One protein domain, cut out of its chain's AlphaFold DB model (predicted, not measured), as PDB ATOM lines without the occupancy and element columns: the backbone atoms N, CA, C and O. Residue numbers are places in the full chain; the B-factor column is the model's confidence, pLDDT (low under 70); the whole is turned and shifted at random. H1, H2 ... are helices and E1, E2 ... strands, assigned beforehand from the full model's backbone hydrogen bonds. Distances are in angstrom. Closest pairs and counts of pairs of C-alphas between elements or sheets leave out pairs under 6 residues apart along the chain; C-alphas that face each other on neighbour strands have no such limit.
ATOM      1  N   PRO A 437     -12.160 -51.193  82.480       93.19
ATOM      2  CA  PRO A 437     -13.039 -52.145  83.153       93.19
ATOM      3  C   PRO A 437     -13.327 -53.357  82.259       93.19
ATOM      4  O   PRO A 437     -13.708 -53.218  81.101       93.19
ATOM      5  N   ALA A 438     -13.212 -54.567  82.796       93.81
ATOM      6  CA  ALA A 438     -13.568 -55.816  82.133       93.81
ATOM      7  C   ALA A 438     -14.564 -56.604  82.992       93.81
ATOM      8  O   ALA A 438     -14.382 -56.764  84.200       93.81
ATOM      9  N   CYS A 439     -15.624 -57.140  82.381       94.62
ATOM     10  CA  CYS A 439     -16.514 -58.056  83.088       94.62
ATOM     11  C   CYS A 439     -15.764 -59.341  83.470       94.62
ATOM     12  O   CYS A 439     -14.788 -59.732  82.827       94.62
ATOM     13  N   GLN A 440     -16.262 -60.056  84.480       93.81
ATOM     14  CA  GLN A 440     -15.616 -61.271  84.989       93.81
ATOM     15  C   GLN A 440     -15.413 -62.375  83.939       93.81
ATOM     16  O   GLN A 440     -14.552 -63.233  84.120       93.81
ATOM     17  N   LYS A 441     -16.224 -62.411  82.870       95.00
ATOM     18  CA  LYS A 441     -16.033 -63.372  81.775       95.00
ATOM     19  C   LYS A 441     -14.797 -63.000  80.950       95.00
ATOM     20  O   LYS A 441     -13.854 -63.781  80.919       95.00
ATOM     21  N   CYS A 442     -14.768 -61.790  80.391       94.25
ATOM     22  CA  CYS A 442     -13.649 -61.327  79.568       94.25
ATOM     23  C   CYS A 442     -12.338 -61.237  80.368       94.25
ATOM     24  O   CYS A 442     -11.277 -61.575  79.856       94.25
ATOM     25  N   PHE A 443     -12.396 -60.856  81.651       92.81
ATOM     26  CA  PHE A 443     -11.210 -60.860  82.510       92.81
ATOM     27  C   PHE A 443     -10.657 -62.277  82.729       92.81
ATOM     28  O   PHE A 443      -9.446 -62.471  82.680       92.81
ATOM     29  N   ARG A 444     -11.522 -63.288  82.924       93.31
ATOM     30  CA  ARG A 444     -11.094 -64.696  83.029       93.31
ATOM     31  C   ARG A 444     -10.511 -65.230  81.725       93.31
ATOM     32  O   ARG A 444      -9.569 -66.014  81.781       93.31
ATOM     33  N   GLU A 445     -11.052 -64.819  80.582       93.38
ATOM     34  CA  GLU A 445     -10.500 -65.156  79.265       93.38
ATOM     35  C   GLU A 445      -9.087 -64.578  79.119       93.38
ATOM     36  O   GLU A 445      -8.144 -65.345  78.943       93.38
ATOM     37  N   ILE A 446      -8.898 -63.275  79.366       92.44
ATOM     38  CA  ILE A 446      -7.566 -62.642  79.368       92.44
ATOM     39  C   ILE A 446      -6.620 -63.327  80.355       92.44
ATOM     40  O   ILE A 446      -5.462 -63.583  80.029       92.44
ATOM     41  N   ALA A 447      -7.089 -63.663  81.559       90.81
ATOM     42  CA  ALA A 447      -6.262 -64.302  82.578       90.81
ATOM     43  C   ALA A 447      -5.729 -65.686  82.167       90.81
ATOM     44  O   ALA A 447      -4.720 -66.130  82.717       90.81
ATOM     45  N   ARG A 448      -6.370 -66.358  81.204       92.12
ATOM     46  CA  ARG A 448      -5.907 -67.640  80.650       92.12
ATOM     47  C   ARG A 448      -4.877 -67.465  79.538       92.12
ATOM     48  O   ARG A 448      -4.013 -68.327  79.403       92.12
ATOM     49  N   THR A 449      -4.935 -66.359  78.797       94.38
ATOM     50  CA  THR A 449      -3.989 -66.067  77.711       94.38
ATOM     51  C   THR A 449      -2.571 -65.790  78.221       94.38
ATOM     52  O   THR A 449      -2.357 -65.433  79.385       94.38
ATOM     53  N   SER A 450      -1.599 -65.918  77.323       94.81
ATOM     54  CA  SER A 450      -0.229 -65.414  77.470       94.81
ATOM     55  C   SER A 450      -0.113 -63.907  77.200       94.81
ATOM     56  O   SER A 450       0.955 -63.326  77.355       94.81
ATOM     57  N   HIS A 451      -1.203 -63.236  76.828       95.19
ATOM     58  CA  HIS A 451      -1.152 -61.836  76.441       95.19
ATOM     59  C   HIS A 451      -1.172 -60.919  77.672       95.19
ATOM     60  O   HIS A 451      -1.986 -61.057  78.600       95.19
ATOM     61  N   PHE A 452      -0.260 -59.953  77.695       95.06
ATOM     62  CA  PHE A 452      -0.162 -58.908  78.709       95.06
ATOM     63  C   PHE A 452      -0.252 -57.538  78.062       95.06
ATOM     64  O   PHE A 452       0.252 -57.320  76.968       95.06
ATOM     65  N   LEU A 453      -0.873 -56.592  78.760       95.25
ATOM     66  CA  LEU A 453      -0.871 -55.215  78.306       95.25
ATOM     67  C   LEU A 453       0.464 -54.564  78.696       95.25
ATOM     68  O   LEU A 453       0.857 -54.570  79.866       95.25
ATOM     69  N   LEU A 454       1.169 -53.993  77.732       93.94
ATOM     70  CA  LEU A 454       2.403 -53.247  77.921       93.94
ATOM     71  C   LEU A 454       2.128 -51.774  77.634       93.94
ATOM     72  O   LEU A 454       1.756 -51.411  76.524       93.94
ATOM     73  N   ASN A 455       2.339 -50.915  78.631       93.75
ATOM     74  CA  ASN A 455       2.304 -49.473  78.424       93.75
ATOM     75  C   ASN A 455       3.729 -48.948  78.223       93.75
ATOM     76  O   ASN A 455       4.556 -49.102  79.121       93.75
ATOM     77  N   SER A 456       4.026 -48.314  77.094       89.88
ATOM     78  CA  SER A 456       5.396 -47.910  76.740       89.88
ATOM     79  C   SER A 456       6.020 -46.894  77.708       89.88
ATOM     80  O   SER A 456       7.231 -46.894  77.896       89.88
ATOM     81  N   LEU A 457       5.231 -46.055  78.386       88.75
ATOM     82  CA  LEU A 457       5.763 -45.077  79.346       88.75
ATOM     83  C   LEU A 457       5.864 -45.632  80.770       88.75
ATOM     84  O   LEU A 457       6.852 -45.390  81.466       88.75
ATOM     85  N   CYS A 458       4.855 -46.381  81.210       87.50
ATOM     86  CA  CYS A 458       4.822 -46.984  82.541       87.50
ATOM     87  C   CYS A 458       5.752 -48.196  82.630       87.50
ATOM     88  O   CYS A 458       6.534 -48.313  83.576       87.50
ATOM     89  N   CYS A 459       5.698 -49.085  81.637       88.50
ATOM     90  CA  CYS A 459       6.363 -50.375  81.717       88.50
ATOM     91  C   CYS A 459       7.841 -50.337  81.358       88.50
ATOM     92  O   CYS A 459       8.617 -51.041  82.001       88.50
ATOM     93  N   ASN A 460       8.257 -49.466  80.435       79.94
ATOM     94  CA  ASN A 460       9.677 -49.339  80.101       79.94
ATOM     95  C   ASN A 460      10.513 -48.979  81.333       79.94
ATOM     96  O   ASN A 460      11.608 -49.496  81.496       79.94
ATOM     97  N   LYS A 461       9.989 -48.167  82.259       72.25
ATOM     98  CA  LYS A 461      10.725 -47.803  83.480       72.25
ATOM     99  C   LYS A 461      10.920 -48.965  84.447       72.25
ATOM    100  O   LYS A 461      11.928 -48.994  85.130       72.25
ATOM    101  N   VAL A 462       9.966 -49.883  84.546       72.75
ATOM    102  CA  VAL A 462      10.007 -50.965  85.543       72.75
ATOM    103  C   VAL A 462      10.687 -52.208  84.974       72.75
ATOM    104  O   VAL A 462      11.518 -52.798  85.655       72.75
ATOM    105  N   ILE A 463      10.387 -52.566  83.721       76.25
ATOM    106  CA  ILE A 463      10.986 -53.726  83.049       76.25
ATOM    107  C   ILE A 463      12.465 -53.459  82.747       76.25
ATOM    108  O   ILE A 463      13.310 -54.287  83.068       76.25
ATOM    109  N   VAL A 464      12.813 -52.283  82.205       66.69
ATOM    110  CA  VAL A 464      14.212 -51.982  81.841       66.69
ATOM    111  C   VAL A 464      15.064 -51.660  83.067       66.69
ATOM    112  O   VAL A 464      16.231 -52.031  83.112       66.69
ATOM    113  N   ALA A 465      14.513 -50.987  84.084       62.28
ATOM    114  CA  ALA A 465      15.311 -50.624  85.257       62.28
ATOM    115  C   ALA A 465      15.450 -51.754  86.286       62.28
ATOM    116  O   ALA A 465      16.193 -51.552  87.246       62.28
ATOM    117  N   GLY A 466      14.707 -52.868  86.139       61.66
ATOM    118  CA  GLY A 466      14.684 -54.042  87.032       61.66
ATOM    119  C   GLY A 466      14.646 -53.726  88.524       61.66
ATOM    120  O   GLY A 466      15.206 -54.443  89.349       61.66
ATOM    121  N   LYS A 467      14.034 -52.602  88.878       60.34
ATOM    122  CA  LYS A 467      13.852 -52.142  90.250       60.34
ATOM    123  C   LYS A 467      12.366 -51.962  90.482       60.34
ATOM    124  O   LYS A 467      11.625 -51.643  89.550       60.34
ATOM    125  N   GLN A 468      11.944 -52.105  91.737       59.25
ATOM    126  CA  GLN A 468      10.655 -51.582  92.177       59.25
ATOM    127  C   GLN A 468      10.624 -50.092  91.823       59.25
ATOM    128  O   GLN A 468      11.298 -49.268  92.443       59.25
ATOM    129  N   GLY A 469       9.923 -49.759  90.741       55.28
ATOM    130  CA  GLY A 469       9.824 -48.385  90.289       55.28
ATOM    131  C   GLY A 469       9.051 -47.604  91.338       55.28
ATOM    132  O   GLY A 469       7.894 -47.921  91.604       55.28
ATOM    133  N   ILE A 470       9.666 -46.572  91.917       56.12
ATOM    134  CA  ILE A 470       8.924 -45.572  92.681       56.12
ATOM    135  C   ILE A 470       8.008 -44.880  91.669       56.12
ATOM    136  O   ILE A 470       8.433 -43.995  90.925       56.12
ATOM    137  N   MET A 471       6.762 -45.349  91.575       55.94
ATOM    138  CA  MET A 471       5.750 -44.718  90.739       55.94
ATOM    139  C   MET A 471       5.582 -43.267  91.216       55.94
ATOM    140  O   MET A 471       5.460 -43.039  92.427       55.94
ATOM    141  N   PRO A 472       5.596 -42.273  90.310       54.25
ATOM    142  CA  PRO A 472       5.317 -40.894  90.686       54.25
ATOM    143  C   PRO A 472       3.948 -40.840  91.378       54.25
ATOM    144  O   PRO A 472       2.956 -41.325  90.842       54.25
ATOM    145  N   ARG A 473       3.913 -40.294  92.600       52.00
ATOM    146  CA  ARG A 473       2.795 -40.405  93.560       52.00
ATOM    147  C   ARG A 473       1.476 -39.732  93.148       52.00
ATOM    148  O   ARG A 473       0.531 -39.767  93.929       52.00
ATOM    149  N   ASN A 474       1.383 -39.122  91.973       45.94
ATOM    150  CA  ASN A 474       0.463 -38.002  91.769       45.94
ATOM    151  C   ASN A 474      -0.491 -38.199  90.590       45.94
ATOM    152  O   ASN A 474      -0.545 -37.353  89.709       45.94
ATOM    153  N   ALA A 475      -1.245 -39.294  90.588       49.53
ATOM    154  CA  ALA A 475      -2.376 -39.446  89.681       49.53
ATOM    155  C   ALA A 475      -3.424 -40.367  90.316       49.53
ATOM    156  O   ALA A 475      -3.285 -41.592  90.352       49.53
ATOM    157  N   VAL A 476      -4.457 -39.752  90.892       52.41
ATOM    158  CA  VAL A 476      -5.705 -40.447  91.209       52.41
ATOM    159  C   VAL A 476      -6.432 -40.547  89.878       52.41
ATOM    160  O   VAL A 476      -6.828 -39.527  89.324       52.41
ATOM    161  N   ALA A 477      -6.521 -41.751  89.315       52.94
ATOM    162  CA  ALA A 477      -7.289 -41.943  88.094       52.94
ATOM    163  C   ALA A 477      -8.742 -41.534  88.371       52.94
ATOM    164  O   ALA A 477      -9.331 -42.033  89.330       52.94
ATOM    165  N   GLU A 478      -9.307 -40.652  87.540       58.03
ATOM    166  CA  GLU A 478     -10.761 -40.519  87.458       58.03
ATOM    167  C   GLU A 478     -11.333 -41.923  87.256       58.03
ATOM    168  O   GLU A 478     -10.914 -42.654  86.349       58.03
ATOM    169  N   GLU A 479     -12.211 -42.334  88.171       59.38
ATOM    170  CA  GLU A 479     -12.871 -43.629  88.118       59.38
ATOM    171  C   GLU A 479     -13.637 -43.704  86.796       59.38
ATOM    172  O   GLU A 479     -14.665 -43.055  86.618       59.38
ATOM    173  N   ALA A 480     -13.109 -44.470  85.837       62.81
ATOM    174  CA  ALA A 480     -13.852 -44.816  84.636       62.81
ATOM    175  C   ALA A 480     -15.197 -45.394  85.089       62.81
ATOM    176  O   ALA A 480     -15.178 -46.325  85.896       62.81
ATOM    177  N   ASP A 481     -16.324 -44.844  84.611       66.31
ATOM    178  CA  ASP A 481     -17.662 -45.266  85.045       66.31
ATOM    179  C   ASP A 481     -17.749 -46.799  84.900       66.31
ATOM    180  O   ASP A 481     -17.758 -47.315  83.775       66.31
ATOM    181  N   PRO A 482     -17.729 -47.564  86.011       67.75
ATOM    182  CA  PRO A 482     -17.372 -48.985  86.005       67.75
ATOM    183  C   PRO A 482     -18.464 -49.864  85.390       67.75
ATOM    184  O   PRO A 482     -18.416 -51.088  85.466       67.75
ATOM    185  N   LYS A 483     -19.486 -49.257  84.791       83.94
ATOM    186  CA  LYS A 483     -20.725 -49.916  84.412       83.94
ATOM    187  C   LYS A 483     -20.632 -50.695  83.119       83.94
ATOM    188  O   LYS A 483     -21.496 -51.542  82.939       83.94
ATOM    189  N   THR A 484     -19.623 -50.501  82.272       91.00
ATOM    190  CA  THR A 484     -19.540 -51.185  80.971       91.00
ATOM    191  C   THR A 484     -18.190 -51.867  80.783       91.00
ATOM    192  O   THR A 484     -17.143 -51.257  80.941       91.00
ATOM    193  N   CYS A 485     -18.211 -53.151  80.426       93.12
ATOM    194  CA  CYS A 485     -17.033 -53.913  80.036       93.12
ATOM    195  C   CYS A 485     -16.461 -53.337  78.747       93.12
ATOM    196  O   CYS A 485     -17.116 -53.369  77.708       93.12
ATOM    197  N   TYR A 486     -15.213 -52.908  78.806       91.69
ATOM    198  CA  TYR A 486     -14.496 -52.339  77.683       91.69
ATOM    199  C   TYR A 486     -14.357 -53.321  76.503       91.69
ATOM    200  O   TYR A 486     -14.426 -52.921  75.351       91.69
ATOM    201  N   LEU A 487     -14.232 -54.624  76.780       91.81
ATOM    202  CA  LEU A 487     -13.956 -55.638  75.752       91.81
ATOM    203  C   LEU A 487     -15.202 -56.115  75.002       91.81
ATOM    204  O   LEU A 487     -15.123 -56.448  73.828       91.81
ATOM    205  N   CYS A 488     -16.355 -56.192  75.673       93.56
ATOM    206  CA  CYS A 488     -17.581 -56.727  75.067       93.56
ATOM    207  C   CYS A 488     -18.765 -55.756  75.072       93.56
ATOM    208  O   CYS A 488     -19.862 -56.135  74.661       93.56
ATOM    209  N   GLY A 489     -18.588 -54.540  75.597       92.12
ATOM    210  CA  GLY A 489     -19.623 -53.505  75.682       92.12
ATOM    211  C   GLY A 489     -20.793 -53.831  76.619       92.12
ATOM    212  O   GLY A 489     -21.761 -53.079  76.675       92.12
ATOM    213  N   LYS A 490     -20.756 -54.957  77.345       93.75
ATOM    214  CA  LYS A 490     -21.838 -55.375  78.255       93.75
ATOM    215  C   LYS A 490     -21.704 -54.727  79.627       93.75
ATOM    216  O   LYS A 490     -20.593 -54.484  80.085       93.75
ATOM    217  N   GLY A 491     -22.829 -54.561  80.321       92.50
ATOM    218  CA  GLY A 491     -22.853 -54.080  81.701       92.50
ATOM    219  C   GLY A 491     -21.935 -54.892  82.635       92.50
ATOM    220  O   GLY A 491     -21.981 -56.124  82.624       92.50
ATOM    221  N   ALA A 492     -21.101 -54.229  83.436       88.75
ATOM    222  CA  ALA A 492     -20.086 -54.838  84.298       88.75
ATOM    223  C   ALA A 492     -20.111 -54.264  85.733       88.75
ATOM    224  O   ALA A 492     -19.121 -53.710  86.189       88.75
ATOM    225  N   PRO A 493     -21.194 -54.456  86.509       80.00
ATOM    226  CA  PRO A 493     -21.338 -53.862  87.849       80.00
ATOM    227  C   PRO A 493     -20.253 -54.287  88.859       80.00
ATOM    228  O   PRO A 493     -20.108 -53.672  89.909       80.00
ATOM    229  N   ARG A 494     -19.499 -55.352  88.557       85.19
ATOM    230  CA  ARG A 494     -18.306 -55.803  89.287       85.19
ATOM    231  C   ARG A 494     -17.147 -55.987  88.310       85.19
ATOM    232  O   ARG A 494     -16.694 -57.111  88.084       85.19
ATOM    233  N   ALA A 495     -16.758 -54.906  87.642       86.38
ATOM    234  CA  ALA A 495     -15.665 -54.930  86.684       86.38
ATOM    235  C   ALA A 495     -14.319 -55.150  87.391       86.38
ATOM    236  O   ALA A 495     -14.003 -54.497  88.383       86.38
ATOM    237  N   SER A 496     -13.516 -56.063  86.852       91.81
ATOM    238  CA  SER A 496     -12.089 -56.154  87.155       91.81
ATOM    239  C   SER A 496     -11.334 -55.202  86.233       91.81
ATOM    240  O   SER A 496     -11.738 -55.007  85.090       91.81
ATOM    241  N   LEU A 497     -10.238 -54.611  86.697       92.06
ATOM    242  CA  LEU A 497      -9.450 -53.690  85.878       92.06
ATOM    243  C   LEU A 497      -8.382 -54.450  85.087       92.06
ATOM    244  O   LEU A 497      -7.631 -55.248  85.654       92.06
ATOM    245  N   ILE A 498      -8.286 -54.183  83.784       93.50
ATOM    246  CA  ILE A 498      -7.171 -54.653  82.955       93.50
ATOM    247  C   ILE A 498      -5.928 -53.866  83.359       93.50
ATOM    248  O   ILE A 498      -5.890 -52.649  83.215       93.50
ATOM    249  N   ASN A 499      -4.895 -54.544  83.849       93.88
ATOM    250  CA  ASN A 499      -3.653 -53.898  84.260       93.88
ATOM    251  C   ASN A 499      -2.562 -54.116  83.212       93.88
ATOM    252  O   ASN A 499      -2.384 -55.236  82.729       93.88
ATOM    253  N   CYS A 500      -1.781 -53.072  82.920       94.56
ATOM    254  CA  CYS A 500      -0.487 -53.288  82.281       94.56
ATOM    255  C   CYS A 500       0.446 -54.073  83.212       94.56
ATOM    256  O   CYS A 500       0.228 -54.082  84.425       94.56
ATOM    257  N   ILE A 501       1.495 -54.695  82.667       93.88
ATOM    258  CA  ILE A 501       2.466 -55.519  83.415       93.88
ATOM    259  C   ILE A 501       2.902 -54.841  84.719       93.88
ATOM    260  O   ILE A 501       2.891 -55.446  85.787       93.88
ATOM    261  N   CYS A 502       3.231 -53.556  84.652       91.12
ATOM    262  CA  CYS A 502       3.826 -52.857  85.787       91.12
ATOM    263  C   CYS A 502       2.801 -52.454  86.838       91.12
ATOM    264  O   CYS A 502       3.088 -52.515  88.031       91.12
ATOM    265  N   CYS A 503       1.586 -52.107  86.421       91.69
ATOM    266  CA  CYS A 503       0.470 -51.946  87.345       91.69
ATOM    267  C   CYS A 503       0.102 -53.292  87.986       91.69
ATOM    268  O   CYS A 503      -0.095 -53.355  89.194       91.69
ATOM    269  N   PHE A 504       0.087 -54.382  87.215       93.12
ATOM    270  CA  PHE A 504      -0.172 -55.722  87.737       93.12
ATOM    271  C   PHE A 504       0.819 -56.091  88.849       93.12
ATOM    272  O   PHE A 504       0.374 -56.464  89.933       93.12
ATOM    273  N   LEU A 505       2.124 -55.912  88.617       91.50
ATOM    274  CA  LEU A 505       3.175 -56.188  89.601       91.50
ATOM    275  C   LEU A 505       3.055 -55.299  90.849       91.50
ATOM    276  O   LEU A 505       3.054 -55.811  91.966       91.50
ATOM    277  N   ASN A 506       2.879 -53.986  90.681       88.00
ATOM    278  CA  ASN A 506       2.716 -53.072  91.817       88.00
ATOM    279  C   ASN A 506       1.517 -53.450  92.702       88.00
ATOM    280  O   ASN A 506       1.650 -53.542  93.925       88.00
ATOM    281  N   PHE A 507       0.358 -53.711  92.090       87.19
ATOM    282  CA  PHE A 507      -0.877 -53.945  92.839       87.19
ATOM    283  C   PHE A 507      -0.980 -55.339  93.428       87.19
ATOM    284  O   PHE A 507      -1.370 -55.473  94.583       87.19
ATOM    285  N   ASN A 508      -0.647 -56.362  92.646       88.75
ATOM    286  CA  ASN A 508      -0.924 -57.743  93.033       88.75
ATOM    287  C   ASN A 508       0.265 -58.413  93.712       88.75
ATOM    288  O   ASN A 508       0.057 -59.367  94.448       88.75
ATOM    289  N   ILE A 509       1.489 -57.939  93.459       89.25
ATOM    290  CA  ILE A 509       2.706 -58.620  93.912       89.25
ATOM    291  C   ILE A 509       3.422 -57.813  94.993       89.25
ATOM    292  O   ILE A 509       3.738 -58.342  96.052       89.25
ATOM    293  N   TRP A 510       3.646 -56.515  94.778       86.38
ATOM    294  CA  TRP A 510       4.352 -55.675  95.757       86.38
ATOM    295  C   TRP A 510       3.443 -55.043  96.811       86.38
ATOM    296  O   TRP A 510       3.921 -54.346  97.705       86.38
ATOM    297  N   GLY A 511       2.132 -55.278  96.721       80.56
ATOM    298  CA  GLY A 511       1.176 -54.862  97.742       80.56
ATOM    299  C   GLY A 511       1.115 -53.348  97.944       80.56
ATOM    300  O   GLY A 511       0.827 -52.885  99.055       80.56
ATOM    301  N   THR A 512       1.377 -52.543  96.905       78.12
ATOM    302  CA  THR A 512       1.201 -51.090  97.006       78.12
ATOM    303  C   THR A 512      -0.291 -50.798  97.173       78.12
ATOM    304  O   THR A 512      -1.045 -50.787  96.203       78.12
ATOM    305  N   LYS A 513      -0.729 -50.576  98.422       65.50
ATOM    306  CA  LYS A 513      -2.148 -50.465  98.829       65.50
ATOM    307  C   LYS A 513      -2.946 -49.352  98.138       65.50
ATOM    308  O   LYS A 513      -4.160 -49.293  98.298       65.50
ATOM    309  N   LYS A 514      -2.290 -48.442  97.415       68.88
ATOM    310  CA  LYS A 514      -2.950 -47.373  96.662       68.88
ATOM    311  C   LYS A 514      -2.774 -47.628  95.178       68.88
ATOM    312  O   LYS A 514      -1.640 -47.763  94.725       68.88
ATOM    313  N   TYR A 515      -3.892 -47.644  94.451       64.94
ATOM    314  CA  TYR A 515      -3.899 -47.690  92.996       64.94
ATOM    315  C   TYR A 515      -3.301 -46.397  92.428       64.94
ATOM    316  O   TYR A 515      -4.016 -45.437  92.169       64.94
ATOM    317  N   VAL A 516      -1.971 -46.334  92.307       65.81
ATOM    318  CA  VAL A 516      -1.276 -45.209  91.674       65.81
ATOM    319  C   VAL A 516      -1.053 -45.581  90.220       65.81
ATOM    320  O   VAL A 516      -0.100 -46.277  89.865       65.81
ATOM    321  N   ARG A 517      -1.989 -45.164  89.375       71.88
ATOM    322  CA  ARG A 517      -1.861 -45.292  87.928       71.88
ATOM    323  C   ARG A 517      -1.113 -44.070  87.421       71.88
ATOM    324  O   ARG A 517      -1.536 -42.965  87.709       71.88
ATOM    325  N   SER A 518      -0.055 -44.239  86.630       76.75
ATOM    326  CA  SER A 518       0.507 -43.084  85.914       76.75
ATOM    327  C   SER A 518      -0.529 -42.512  84.936       76.75
ATOM    328  O   SER A 518      -1.252 -43.290  84.311       76.75
ATOM    329  N   ASP A 519      -0.590 -41.195  84.740       78.44
ATOM    330  CA  ASP A 519      -1.519 -40.591  83.763       78.44
ATOM    331  C   ASP A 519      -1.366 -41.209  82.363       78.44
ATOM    332  O   ASP A 519      -2.344 -41.492  81.670       78.44
ATOM    333  N   ALA A 520      -0.130 -41.563  82.008       81.94
ATOM    334  CA  ALA A 520       0.222 -42.228  80.760       81.94
ATOM    335  C   ALA A 520      -0.405 -43.624  80.567       81.94
ATOM    336  O   ALA A 520      -0.598 -44.058  79.432       81.94
ATOM    337  N   CYS A 521      -0.742 -44.343  81.644       85.94
ATOM    338  CA  CYS A 521      -1.339 -45.682  81.557       85.94
ATOM    339  C   CYS A 521      -2.729 -45.669  80.902       85.94
ATOM    340  O   CYS A 521      -3.130 -46.671  80.311       85.94
ATOM    341  N   GLY A 522      -3.459 -44.556  81.013       84.38
ATOM    342  CA  GLY A 522      -4.796 -44.410  80.435       84.38
ATOM    343  C   GLY A 522      -4.816 -44.105  78.942       84.38
ATOM    344  O   GLY A 522      -5.867 -44.212  78.321       84.38
ATOM    345  N   ILE A 523      -3.678 -43.721  78.359       86.81
ATOM    346  CA  ILE A 523      -3.609 -43.299  76.961       86.81
ATOM    347  C   ILE A 523      -3.589 -44.543  76.073       86.81
ATOM    348  O   ILE A 523      -2.617 -45.299  76.078       86.81
ATOM    349  N   LEU A 524      -4.658 -44.757  75.305       87.56
ATOM    350  CA  LEU A 524      -4.847 -45.953  74.479       87.56
ATOM    351  C   LEU A 524      -3.668 -46.215  73.530       87.56
ATOM    352  O   LEU A 524      -3.165 -47.329  73.485       87.56
ATOM    353  N   SER A 525      -3.159 -45.176  72.861       88.94
ATOM    354  CA  SER A 525      -2.052 -45.277  71.897       88.94
ATOM    355  C   SER A 525      -0.705 -45.691  72.500       88.94
ATOM    356  O   SER A 525       0.238 -45.973  71.765       88.94
ATOM    357  N   LEU A 526      -0.586 -45.702  73.829       91.00
ATOM    358  CA  LEU A 526       0.625 -46.125  74.529       91.00
ATOM    359  C   LEU A 526       0.546 -47.562  75.035       91.00
ATOM    360  O   LEU A 526       1.524 -48.044  75.607       91.00
ATOM    361  N   ASN A 527      -0.602 -48.223  74.888       92.38
ATOM    362  CA  ASN A 527      -0.841 -49.570  75.378       92.38
ATOM    363  C   ASN A 527      -0.885 -50.555  74.206       92.38
ATOM    364  O   ASN A 527      -1.696 -50.400  73.301       92.38
ATOM    365  N   ASN A 528      -0.048 -51.586  74.266       93.81
ATOM    366  CA  ASN A 528       0.002 -52.659  73.278       93.81
ATOM    367  C   ASN A 528      -0.122 -54.008  73.984       93.81
ATOM    368  O   ASN A 528       0.431 -54.188  75.070       93.81
ATOM    369  N   TRP A 529      -0.826 -54.962  73.379       94.62
ATOM    370  CA  TRP A 529      -0.774 -56.345  73.839       94.62
ATOM    371  C   TRP A 529       0.545 -56.971  73.402       94.62
ATOM    372  O   TRP A 529       0.956 -56.838  72.253       94.62
ATOM    373  N   VAL A 530       1.214 -57.632  74.337       94.00
ATOM    374  CA  VAL A 530       2.413 -58.422  74.079       94.00
ATOM    375  C   VAL A 530       2.135 -59.862  74.458       94.00
ATOM    376  O   VAL A 530       1.590 -60.127  75.535       94.00
ATOM    377  N   ASP A 531       2.495 -60.783  73.574       95.44
ATOM    378  CA  ASP A 531       2.499 -62.200  73.896       95.44
ATOM    379  C   ASP A 531       3.825 -62.556  74.574       95.44
ATOM    380  O   ASP A 531       4.900 -62.372  74.002       95.44
ATOM    381  N   ILE A 532       3.754 -63.053  75.809       94.31
ATOM    382  CA  ILE A 532       4.955 -63.402  76.572       94.31
ATOM    383  C   ILE A 532       5.607 -64.716  76.116       94.31
ATOM    384  O   ILE A 532       6.684 -65.049  76.611       94.31
ATOM    385  N   THR A 533       4.965 -65.490  75.239       95.19
ATOM    386  CA  THR A 533       5.558 -66.696  74.631       95.19
ATOM    387  C   THR A 533       6.400 -66.358  73.404       95.19
ATOM    388  O   THR A 533       7.268 -67.142  73.035       95.19
ATOM    389  N   VAL A 534       6.181 -65.189  72.793       93.25
ATOM    390  CA  VAL A 534       6.865 -64.781  71.565       93.25
ATOM    391  C   VAL A 534       8.199 -64.116  71.905       93.25
ATOM    392  O   VAL A 534       8.286 -63.136  72.651       93.25
ATOM    393  N   GLY A 535       9.270 -64.643  71.328       90.50
ATOM    394  CA  GLY A 535      10.632 -64.146  71.471       90.50
ATOM    395  C   GLY A 535      11.561 -64.911  70.540       90.50
ATOM    396  O   GLY A 535      11.164 -65.910  69.946       90.50
ATOM    397  N   ARG A 536      12.800 -64.443  70.387       89.81
ATOM    398  CA  ARG A 536      13.842 -65.286  69.784       89.81
ATOM    399  C   ARG A 536      14.207 -66.362  70.796       89.81
ATOM    400  O   ARG A 536      14.195 -66.063  71.983       89.81
ATOM    401  N   ASP A 537      14.630 -67.537  70.345       88.31
ATOM    402  CA  ASP A 537      15.027 -68.639  71.237       88.31
ATOM    403  C   ASP A 537      16.032 -68.194  72.318       88.31
ATOM    404  O   ASP A 537      15.905 -68.553  73.479       88.31
ATOM    405  N   ALA A 538      16.973 -67.307  71.966       88.94
ATOM    406  CA  ALA A 538      17.958 -66.744  72.898       88.94
ATOM    407  C   ALA A 538      17.368 -65.825  73.986       88.94
ATOM    408  O   ALA A 538      18.015 -65.582  75.002       88.94
ATOM    409  N   ASP A 539      16.175 -65.284  73.747       89.62
ATOM    410  CA  ASP A 539      15.434 -64.450  74.686       89.62
ATOM    411  C   ASP A 539      14.405 -65.287  75.471       89.62
ATOM    412  O   ASP A 539      13.696 -64.722  76.295       89.62
ATOM    413  N   LEU A 540      14.270 -66.598  75.226       93.62
ATOM    414  CA  LEU A 540      13.344 -67.467  75.955       93.62
ATOM    415  C   LEU A 540      14.036 -68.109  77.166       93.62
ATOM    416  O   LEU A 540      15.151 -68.614  77.085       93.62
ATOM    417  N   VAL A 541      13.353 -68.099  78.306       93.62
ATOM    418  CA  VAL A 541      13.795 -68.692  79.571       93.62
ATOM    419  C   VAL A 541      12.678 -69.579  80.110       93.62
ATOM    420  O   VAL A 541      11.503 -69.203  80.069       93.62
ATOM    421  N   GLU A 542      13.037 -70.760  80.605       95.62
ATOM    422  CA  GLU A 542      12.097 -71.690  81.223       95.62
ATOM    423  C   GLU A 542      11.566 -71.130  82.552       95.62
ATOM    424  O   GLU A 542      12.309 -70.627  83.395       95.62
ATOM    425  N   CYS A 543      10.251 -71.186  82.738       95.69
ATOM    426  CA  CYS A 543       9.601 -70.832  83.992       95.69
ATOM    427  C   CYS A 543       9.660 -72.004  84.968       95.69
ATOM    428  O   CYS A 543       9.006 -73.012  84.721       95.69
ATOM    429  N   SER A 544      10.280 -71.837  86.138       92.69
ATOM    430  CA  SER A 544      10.403 -72.908  87.142       92.69
ATOM    431  C   SER A 544       9.072 -73.409  87.717       92.69
ATOM    432  O   SER A 544       9.048 -74.354  88.501       92.69
ATOM    433  N   PHE A 545       7.959 -72.719  87.441       92.69
ATOM    434  CA  PHE A 545       6.643 -73.091  87.960       92.69
ATOM    435  C   PHE A 545       5.798 -73.886  86.963       92.69
ATOM    436  O   PHE A 545       5.081 -74.794  87.368       92.69
ATOM    437  N   CYS A 546       5.817 -73.518  85.678       94.81
ATOM    438  CA  CYS A 546       5.040 -74.218  84.648       94.81
ATOM    439  C   CYS A 546       5.896 -75.015  83.666       94.81
ATOM    440  O   CYS A 546       5.318 -75.668  82.809       94.81
ATOM    441  N   ASN A 547       7.226 -74.953  83.786       95.62
ATOM    442  CA  ASN A 547       8.214 -75.590  82.909       95.62
ATOM    443  C   ASN A 547       8.050 -75.235  81.423       95.62
ATOM    444  O   ASN A 547       8.487 -75.960  80.539       95.62
ATOM    445  N   ASP A 548       7.407 -74.099  81.138       96.62
ATOM    446  CA  ASP A 548       7.306 -73.599  79.777       96.62
ATOM    447  C   ASP A 548       8.320 -72.476  79.535       96.62
ATOM    448  O   ASP A 548       8.579 -71.646  80.414       96.62
ATOM    449  N   TYR A 549       8.786 -72.372  78.293       95.81
ATOM    450  CA  TYR A 549       9.644 -71.292  77.817       95.81
ATOM    451  C   TYR A 549       8.855 -70.000  77.591       95.81
ATOM    452  O   TYR A 549       7.760 -69.994  77.013       95.81
ATOM    453  N   ARG A 550       9.392 -68.885  78.089       96.19
ATOM    454  CA  ARG A 550       8.783 -67.551  78.019       96.19
ATOM    455  C   ARG A 550       9.847 -66.498  77.772       96.19
ATOM    456  O   ARG A 550      10.983 -66.646  78.204       96.19
ATOM    457  N   ASN A 551       9.475 -65.410  77.113       94.50
ATOM    458  CA  ASN A 551      10.397 -64.319  76.840       94.50
ATOM    459  C   ASN A 551      10.900 -63.692  78.155       94.50
ATOM    460  O   ASN A 551      10.114 -63.285  79.016       94.50
ATOM    461  N   GLN A 552      12.223 -63.621  78.297       93.25
ATOM    462  CA  GLN A 552      12.976 -63.199  79.473       93.25
ATOM    463  C   GLN A 552      12.539 -61.825  79.983       93.25
ATOM    464  O   GLN A 552      12.491 -61.604  81.193       93.25
ATOM    465  N   ALA A 553      12.167 -60.907  79.084       90.19
ATOM    466  CA  ALA A 553      11.687 -59.572  79.449       90.19
ATOM    467  C   ALA A 553      10.384 -59.599  80.274       90.19
ATOM    468  O   ALA A 553      10.009 -58.602  80.893       90.19
ATOM    469  N   TYR A 554       9.690 -60.740  80.288       93.56
ATOM    470  CA  TYR A 554       8.426 -60.978  80.983       93.56
ATOM    471  C   TYR A 554       8.549 -62.074  82.051       93.56
ATOM    472  O   TYR A 554       7.556 -62.699  82.443       93.56
ATOM    473  N   MET A 555       9.772 -62.290  82.536       94.06
ATOM    474  CA  MET A 555      10.088 -63.149  83.671       94.06
ATOM    475  C   MET A 555      10.319 -62.312  84.928       94.06
ATOM    476  O   MET A 555      10.656 -61.127  84.874       94.06
ATOM    477  N   CYS A 556      10.118 -62.917  86.093       92.75
ATOM    478  CA  CYS A 556      10.458 -62.326  87.382       92.75
ATOM    479  C   CYS A 556      11.313 -63.310  88.182       92.75
ATOM    480  O   CYS A 556      10.962 -64.482  88.287       92.75
ATOM    481  N   TYR A 557      12.397 -62.829  88.784       91.12
ATOM    482  CA  TYR A 557      13.116 -63.559  89.821       91.12
ATOM    483  C   TYR A 557      12.206 -63.759  91.024       91.12
ATOM    484  O   TYR A 557      11.576 -62.809  91.481       91.12
ATOM    485  N   ALA A 558      12.131 -64.990  91.513       88.81
ATOM    486  CA  ALA A 558      11.354 -65.387  92.670       88.81
ATOM    487  C   ALA A 558      12.215 -65.701  93.904       88.81
ATOM    488  O   ALA A 558      11.793 -65.375  95.012       88.81
ATOM    489  N   CYS A 559      13.411 -66.284  93.748       87.81
ATOM    490  CA  CYS A 559      14.402 -66.456  94.828       87.81
ATOM    491  C   CYS A 559      15.738 -65.848  94.387       87.81
ATOM    492  O   CYS A 559      16.395 -66.392  93.504       87.81
ATOM    493  N   ASP A 560      16.180 -64.781  95.061       84.31
ATOM    494  CA  ASP A 560      17.497 -64.163  94.825       84.31
ATOM    495  C   ASP A 560      18.661 -65.137  95.106       84.31
ATOM    496  O   ASP A 560      19.747 -64.982  94.558       84.31
ATOM    497  N   ASN A 561      18.439 -66.153  95.952       86.94
ATOM    498  CA  ASN A 561      19.485 -67.078  96.390       86.94
ATOM    499  C   ASN A 561      19.802 -68.184  95.367       86.94
ATOM    500  O   ASN A 561      20.962 -68.539  95.203       86.94
ATOM    501  N   CYS A 562      18.790 -68.739  94.690       87.31
ATOM    502  CA  CYS A 562      18.984 -69.799  93.684       87.31
ATOM    503  C   CYS A 562      18.670 -69.355  92.253       87.31
ATOM    504  O   CYS A 562      18.820 -70.140  91.325       87.31
ATOM    505  N   GLY A 563      18.234 -68.106  92.062       89.00
ATOM    506  CA  GLY A 563      17.869 -67.595  90.747       89.00
ATOM    507  C   GLY A 563      16.577 -68.191  90.188       89.00
ATOM    508  O   GLY A 563      16.393 -68.144  88.977       89.00
ATOM    509  N   ASP A 564      15.694 -68.729  91.041       90.62
ATOM    510  CA  ASP A 564      14.367 -69.224  90.649       90.62
ATOM    511  C   ASP A 564      13.622 -68.138  89.857       90.62
ATOM    512  O   ASP A 564      13.531 -67.003  90.332       90.62
ATOM    513  N   VAL A 565      13.101 -68.457  88.669       93.94
ATOM    514  CA  VAL A 565      12.391 -67.512  87.796       93.94
ATOM    515  C   VAL A 565      10.967 -67.980  87.512       93.94
ATOM    516  O   VAL A 565      10.702 -69.136  87.198       93.94
ATOM    517  N   VAL A 566      10.019 -67.050  87.586       94.88
ATOM    518  CA  VAL A 566       8.598 -67.309  87.351       94.88
ATOM    519  C   VAL A 566       8.074 -66.345  86.294       94.88
ATOM    520  O   VAL A 566       8.313 -65.138  86.357       94.88
ATOM    521  N   CYS A 567       7.322 -66.863  85.326       95.81
ATOM    522  CA  CYS A 567       6.715 -66.042  84.287       95.81
ATOM    523  C   CYS A 567       5.508 -65.247  84.802       95.81
ATOM    524  O   CYS A 567       4.785 -65.658  85.720       95.81
ATOM    525  N   LEU A 568       5.225 -64.113  84.154       95.06
ATOM    526  CA  LEU A 568       4.084 -63.269  84.519       95.06
ATOM    527  C   LEU A 568       2.734 -64.000  84.437       95.06
ATOM    528  O   LEU A 568       1.832 -63.695  85.216       95.06
ATOM    529  N   GLN A 569       2.574 -64.972  83.532       95.75
ATOM    530  CA  GLN A 569       1.330 -65.744  83.408       95.75
ATOM    531  C   GLN A 569       1.072 -66.619  84.643       95.75
ATOM    532  O   GLN A 569      -0.063 -66.664  85.125       95.75
ATOM    533  N   CYS A 570       2.102 -67.266  85.197       95.25
ATOM    534  CA  CYS A 570       1.995 -68.012  86.452       95.25
ATOM    535  C   CYS A 570       1.635 -67.087  87.615       95.25
ATOM    536  O   CYS A 570       0.694 -67.384  88.351       95.25
ATOM    537  N   LEU A 571       2.292 -65.926  87.717       94.12
ATOM    538  CA  LEU A 571       1.977 -64.917  88.735       94.12
ATOM    539  C   LEU A 571       0.542 -64.382  88.610       94.12
ATOM    540  O   LEU A 571      -0.117 -64.150  89.620       94.12
ATOM    541  N   ARG A 572       0.023 -64.208  87.386       93.62
ATOM    542  CA  ARG A 572      -1.369 -63.785  87.149       93.62
ATOM    543  C   ARG A 572      -2.376 -64.849  87.593       93.62
ATOM    544  O   ARG A 572      -3.430 -64.496  88.116       93.62
ATOM    545  N   LYS A 573      -2.072 -66.131  87.367       92.56
ATOM    546  CA  LYS A 573      -2.930 -67.257  87.779       92.56
ATOM    547  C   LYS A 573      -2.903 -67.470  89.292       92.56
ATOM    548  O   LYS A 573      -3.932 -67.818  89.864       92.56
ATOM    549  N   ASN A 574      -1.746 -67.279  89.922       91.94
ATOM    550  CA  ASN A 574      -1.562 -67.488  91.348       91.94
ATOM    551  C   ASN A 574      -0.585 -66.459  91.935       91.94
ATOM    552  O   ASN A 574       0.634 -66.625  91.875       91.94
ATOM    553  N   THR A 575      -1.132 -65.414  92.554       89.38
ATOM    554  CA  THR A 575      -0.333 -64.370  93.207       89.38
ATOM    555  C   THR A 575       0.385 -64.887  94.451       89.38
ATOM    556  O   THR A 575       1.444 -64.376  94.776       89.38
ATOM    557  N   PHE A 576      -0.090 -65.956  95.106       88.69
ATOM    558  CA  PHE A 576       0.572 -66.521  96.292       88.69
ATOM    559  C   PHE A 576       1.962 -67.094  95.999       88.69
ATOM    560  O   PHE A 576       2.757 -67.280  96.921       88.69
ATOM    561  N   ILE A 577       2.299 -67.318  94.723       87.31
ATOM    562  CA  ILE A 577       3.662 -67.665  94.312       87.31
ATOM    563  C   ILE A 577       4.671 -66.630  94.839       87.31
ATOM    564  O   ILE A 577       5.778 -67.019  95.207       87.31
ATOM    565  N   SER A 578       4.289 -65.347  94.931       83.00
ATOM    566  CA  SER A 578       5.157 -64.280  95.441       83.00
ATOM    567  C   SER A 578       5.337 -64.264  96.953       83.00
ATOM    568  O   SER A 578       6.289 -63.665  97.440       83.00
ATOM    569  N   GLU A 579       4.429 -64.887  97.698       84.50
ATOM    570  CA  GLU A 579       4.426 -64.868  99.165       84.50
ATOM    571  C   GLU A 579       5.035 -66.140  99.774       84.50
ATOM    572  O   GLU A 579       5.341 -66.168 100.967       84.50
ATOM    573  N   GLY A 580       5.219 -67.181  98.956       85.75
ATOM    574  CA  GLY A 580       5.694 -68.493  99.377       85.75
ATOM    575  C   GLY A 580       7.186 -68.584  99.706       85.75
ATOM    576  O   GLY A 580       7.975 -67.645  99.566       85.75
ATOM    577  N   VAL A 581       7.573 -69.782 100.135       84.94
ATOM    578  CA  VAL A 581       8.966 -70.195 100.311       84.94
ATOM    579  C   VAL A 581       9.418 -70.879  99.024       84.94
ATOM    580  O   VAL A 581       8.660 -71.632  98.418       84.94
ATOM    581  N   CYS A 582      10.628 -70.587  98.565       84.69
ATOM    582  CA  CYS A 582      11.172 -71.218  97.375       84.69
ATOM    583  C   CYS A 582      11.500 -72.690  97.640       84.69
ATOM    584  O   CYS A 582      12.175 -72.998  98.619       84.69
ATOM    585  N   ASN A 583      11.093 -73.579  96.733       79.50
ATOM    586  CA  ASN A 583      11.264 -75.023  96.909       79.50
ATOM    587  C   ASN A 583      12.736 -75.460  96.903       79.50
ATOM    588  O   ASN A 583      13.093 -76.354  97.654       79.50
ATOM    589  N   ALA A 584      13.589 -74.818  96.096       82.44
ATOM    590  CA  ALA A 584      15.008 -75.169  96.015       82.44
ATOM    591  C   ALA A 584      15.828 -74.637  97.206       82.44
ATOM    592  O   ALA A 584      16.583 -75.365  97.837       82.44
ATOM    593  N   CYS A 585      15.687 -73.342  97.511       87.62
ATOM    594  CA  CYS A 585      16.547 -72.643  98.471       87.62
ATOM    595  C   CYS A 585      15.937 -72.535  99.888       87.62
ATOM    596  O   CYS A 585      16.598 -72.027 100.792       87.62
ATOM    597  N   HIS A 586      14.663 -72.912 100.078       86.56
ATOM    598  CA  HIS A 586      13.858 -72.680 101.289       86.56
ATOM    599  C   HIS A 586      13.865 -71.232 101.825       86.56
ATOM    600  O   HIS A 586      13.436 -70.971 102.952       86.56
ATOM    601  N   SER A 587      14.301 -70.254 101.026       86.62
ATOM    602  CA  SER A 587      14.224 -68.844 101.392       86.62
ATOM    603  C   SER A 587      12.851 -68.280 101.045       86.62
ATOM    604  O   SER A 587      12.171 -68.742 100.123       86.62
ATOM    605  N   ARG A 588      12.438 -67.235 101.766       86.31
ATOM    606  CA  ARG A 588      11.243 -66.470 101.403       86.31
ATOM    607  C   ARG A 588      11.427 -65.888 100.004       86.31
ATOM    608  O   ARG A 588      12.494 -65.348  99.707       86.31
ATOM    609  N   ARG A 589      10.405 -66.011  99.157       84.50
ATOM    610  CA  ARG A 589      10.440 -65.437  97.815       84.50
ATOM    611  C   ARG A 589      10.365 -63.916  97.875       84.50
ATOM    612  O   ARG A 589       9.682 -63.344  98.724       84.50
ATOM    613  N   ASN A 590      11.089 -63.275  96.969       85.12
ATOM    614  CA  ASN A 590      11.064 -61.838  96.754       85.12
ATOM    615  C   ASN A 590      10.960 -61.605  95.249       85.12
ATOM    616  O   ASN A 590      11.920 -61.841  94.524       85.12
ATOM    617  N   ILE A 591       9.775 -61.213  94.773       83.44
ATOM    618  CA  ILE A 591       9.548 -61.103  93.332       83.44
ATOM    619  C   ILE A 591      10.139 -59.803  92.790       83.44
ATOM    620  O   ILE A 591       9.658 -58.709  93.111       83.44
ATOM    621  N   VAL A 592      11.119 -59.928  91.899       82.25
ATOM    622  CA  VAL A 592      11.757 -58.804  91.203       82.25
ATOM    623  C   VAL A 592      11.744 -59.062  89.687       82.25
ATOM    624  O   VAL A 592      12.114 -60.152  89.264       82.25
ATOM    625  N   PRO A 593      11.320 -58.103  88.842       77.94
ATOM    626  CA  PRO A 593      11.380 -58.215  87.392       77.94
ATOM    627  C   PRO A 593      12.777 -58.600  86.930       77.94
ATOM    628  O   PRO A 593      13.768 -58.018  87.378       77.94
ATOM    629  N   MET A 594      12.847 -59.570  86.027       76.38
ATOM    630  CA  MET A 594      14.105 -59.957  85.418       76.38
ATOM    631  C   MET A 594      14.546 -58.836  84.479       76.38
ATOM    632  O   MET A 594      13.790 -58.414  83.605       76.38
TER     633      MET A 594
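What this domain is: This is residues 437 to 594 of the 597 residues of an uncharacterized protein of Stentor coeruleus (UniProt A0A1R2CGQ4). Short helices and three separate two-stranded ribbons make up the body: H3, the helix nearest the middle, packs on H2 and has its residues 501 to 504 beside E1 of the ribbon E1 and E3, while toward one end of the longest axis lie the hairpins E4-E5 and E6-E7, and toward the other H1 and E2. From H2 to E2 a stretch with no named element, residues 466 to 495, swings wide round the outside, and residues 592 to 593 of the final stretch fold back beside E6. The printed part has 158 residues with six named helices and seven named strands, in the order H1 E1 H2 E2 H3 H4 E3 E4 E5 E6 E7 H5 H6; each sheet is antiparallel, and E2 pairs with no named strand. The class is mixed, helices and strands, but under half of the residues are in named elements. The whole is compact, with a radius of gyration of the C-alphas of 15.9 A and spans of 46 by 31 by 29 A.

How they stand to each other: Strands E1, residues 451 to 455, and E3, residues 527 to 531, are antiparallel neighbours at 147 degrees; N 452 and O 530 are 2.8 A apart, within hydrogen-bond range. The closest C-alphas of E1 and H3, residues 501 to 509, are those of Leu 454 and Ile 501, 5.9 A apart. H3 and H2, residues 458 to 465, touch about perpendicular, at 82 degrees, with the C-alphas of Cys 459 and Cys 502 closest at 5.4 A. H4, residues 519 to 522, and H2 are close but not clearly touching; Cys 458 and Cys 521 have the closest C-alphas, 6.4 A apart. H6, residues 575 to 578, and H3 only just touch, with 3 pairs of C-alphas within 8 A, the closest being those of Ile 509 and Ser 578 at 6.4 A. H5, residues 568 to 573, touches H1, residues 440 to 448, at a steep tilt of 45 degrees, opposite ways; the closest C-alphas, of Ala 447 and Arg 572, are 6.7 A apart. Residues 437 to 438 pair antiparallel with residues 496 to 497 of E2, residues 496 to 498. E6, residues 555 to 559, and E7, residues 564 to 567, form a hairpin, with N 558 and O 564 at 2.7 A. E4, residues 540 to 542, and E5, residues 549 to 551, form another, with N 541 and O 550 at 2.8 A. The closest C-alphas of E5 and E7 are those of Arg 550 and Cys 567, 6.8 A apart. Residues 556 to 557 of E6 pair antiparallel with residues 592 to 593. Among the pairs that are apart are H1 and H3, and E1 and E6. Every O i to N i+4 pair is within hydrogen-bond range in H1, H3 and H5, and 3 of 4 in H2; H4 and H6 are too short for such a pair.

Where its parts are: E1 measures 13.0 A and E3 13.1 A from first to last C-alpha. H1 begins at C-alpha 440, (-15.616, -61.271, 84.989), and is 12.4 A long. H2 is 11.4 A, H3 10.9 A, E6 12.4 A and E7 10.4 A long. C-alpha 501 of H3 is at (2.466, -55.519, 83.415). H6 ends at C-alpha 578, (5.157, -64.280, 95.441). The shorter elements E2, H4, E4, E5 and H5 are passed over here.

The domain as a whole: The two C-alphas farthest apart, those of Gly 489 and Cys 585, are 46.8 A apart. The printed part has no cut. The link from H2 to E2 is long, with 30 residues. The mean pLDDT of the printed part is 85.2; residues 464 to 482 and 513 to 516 are under 70.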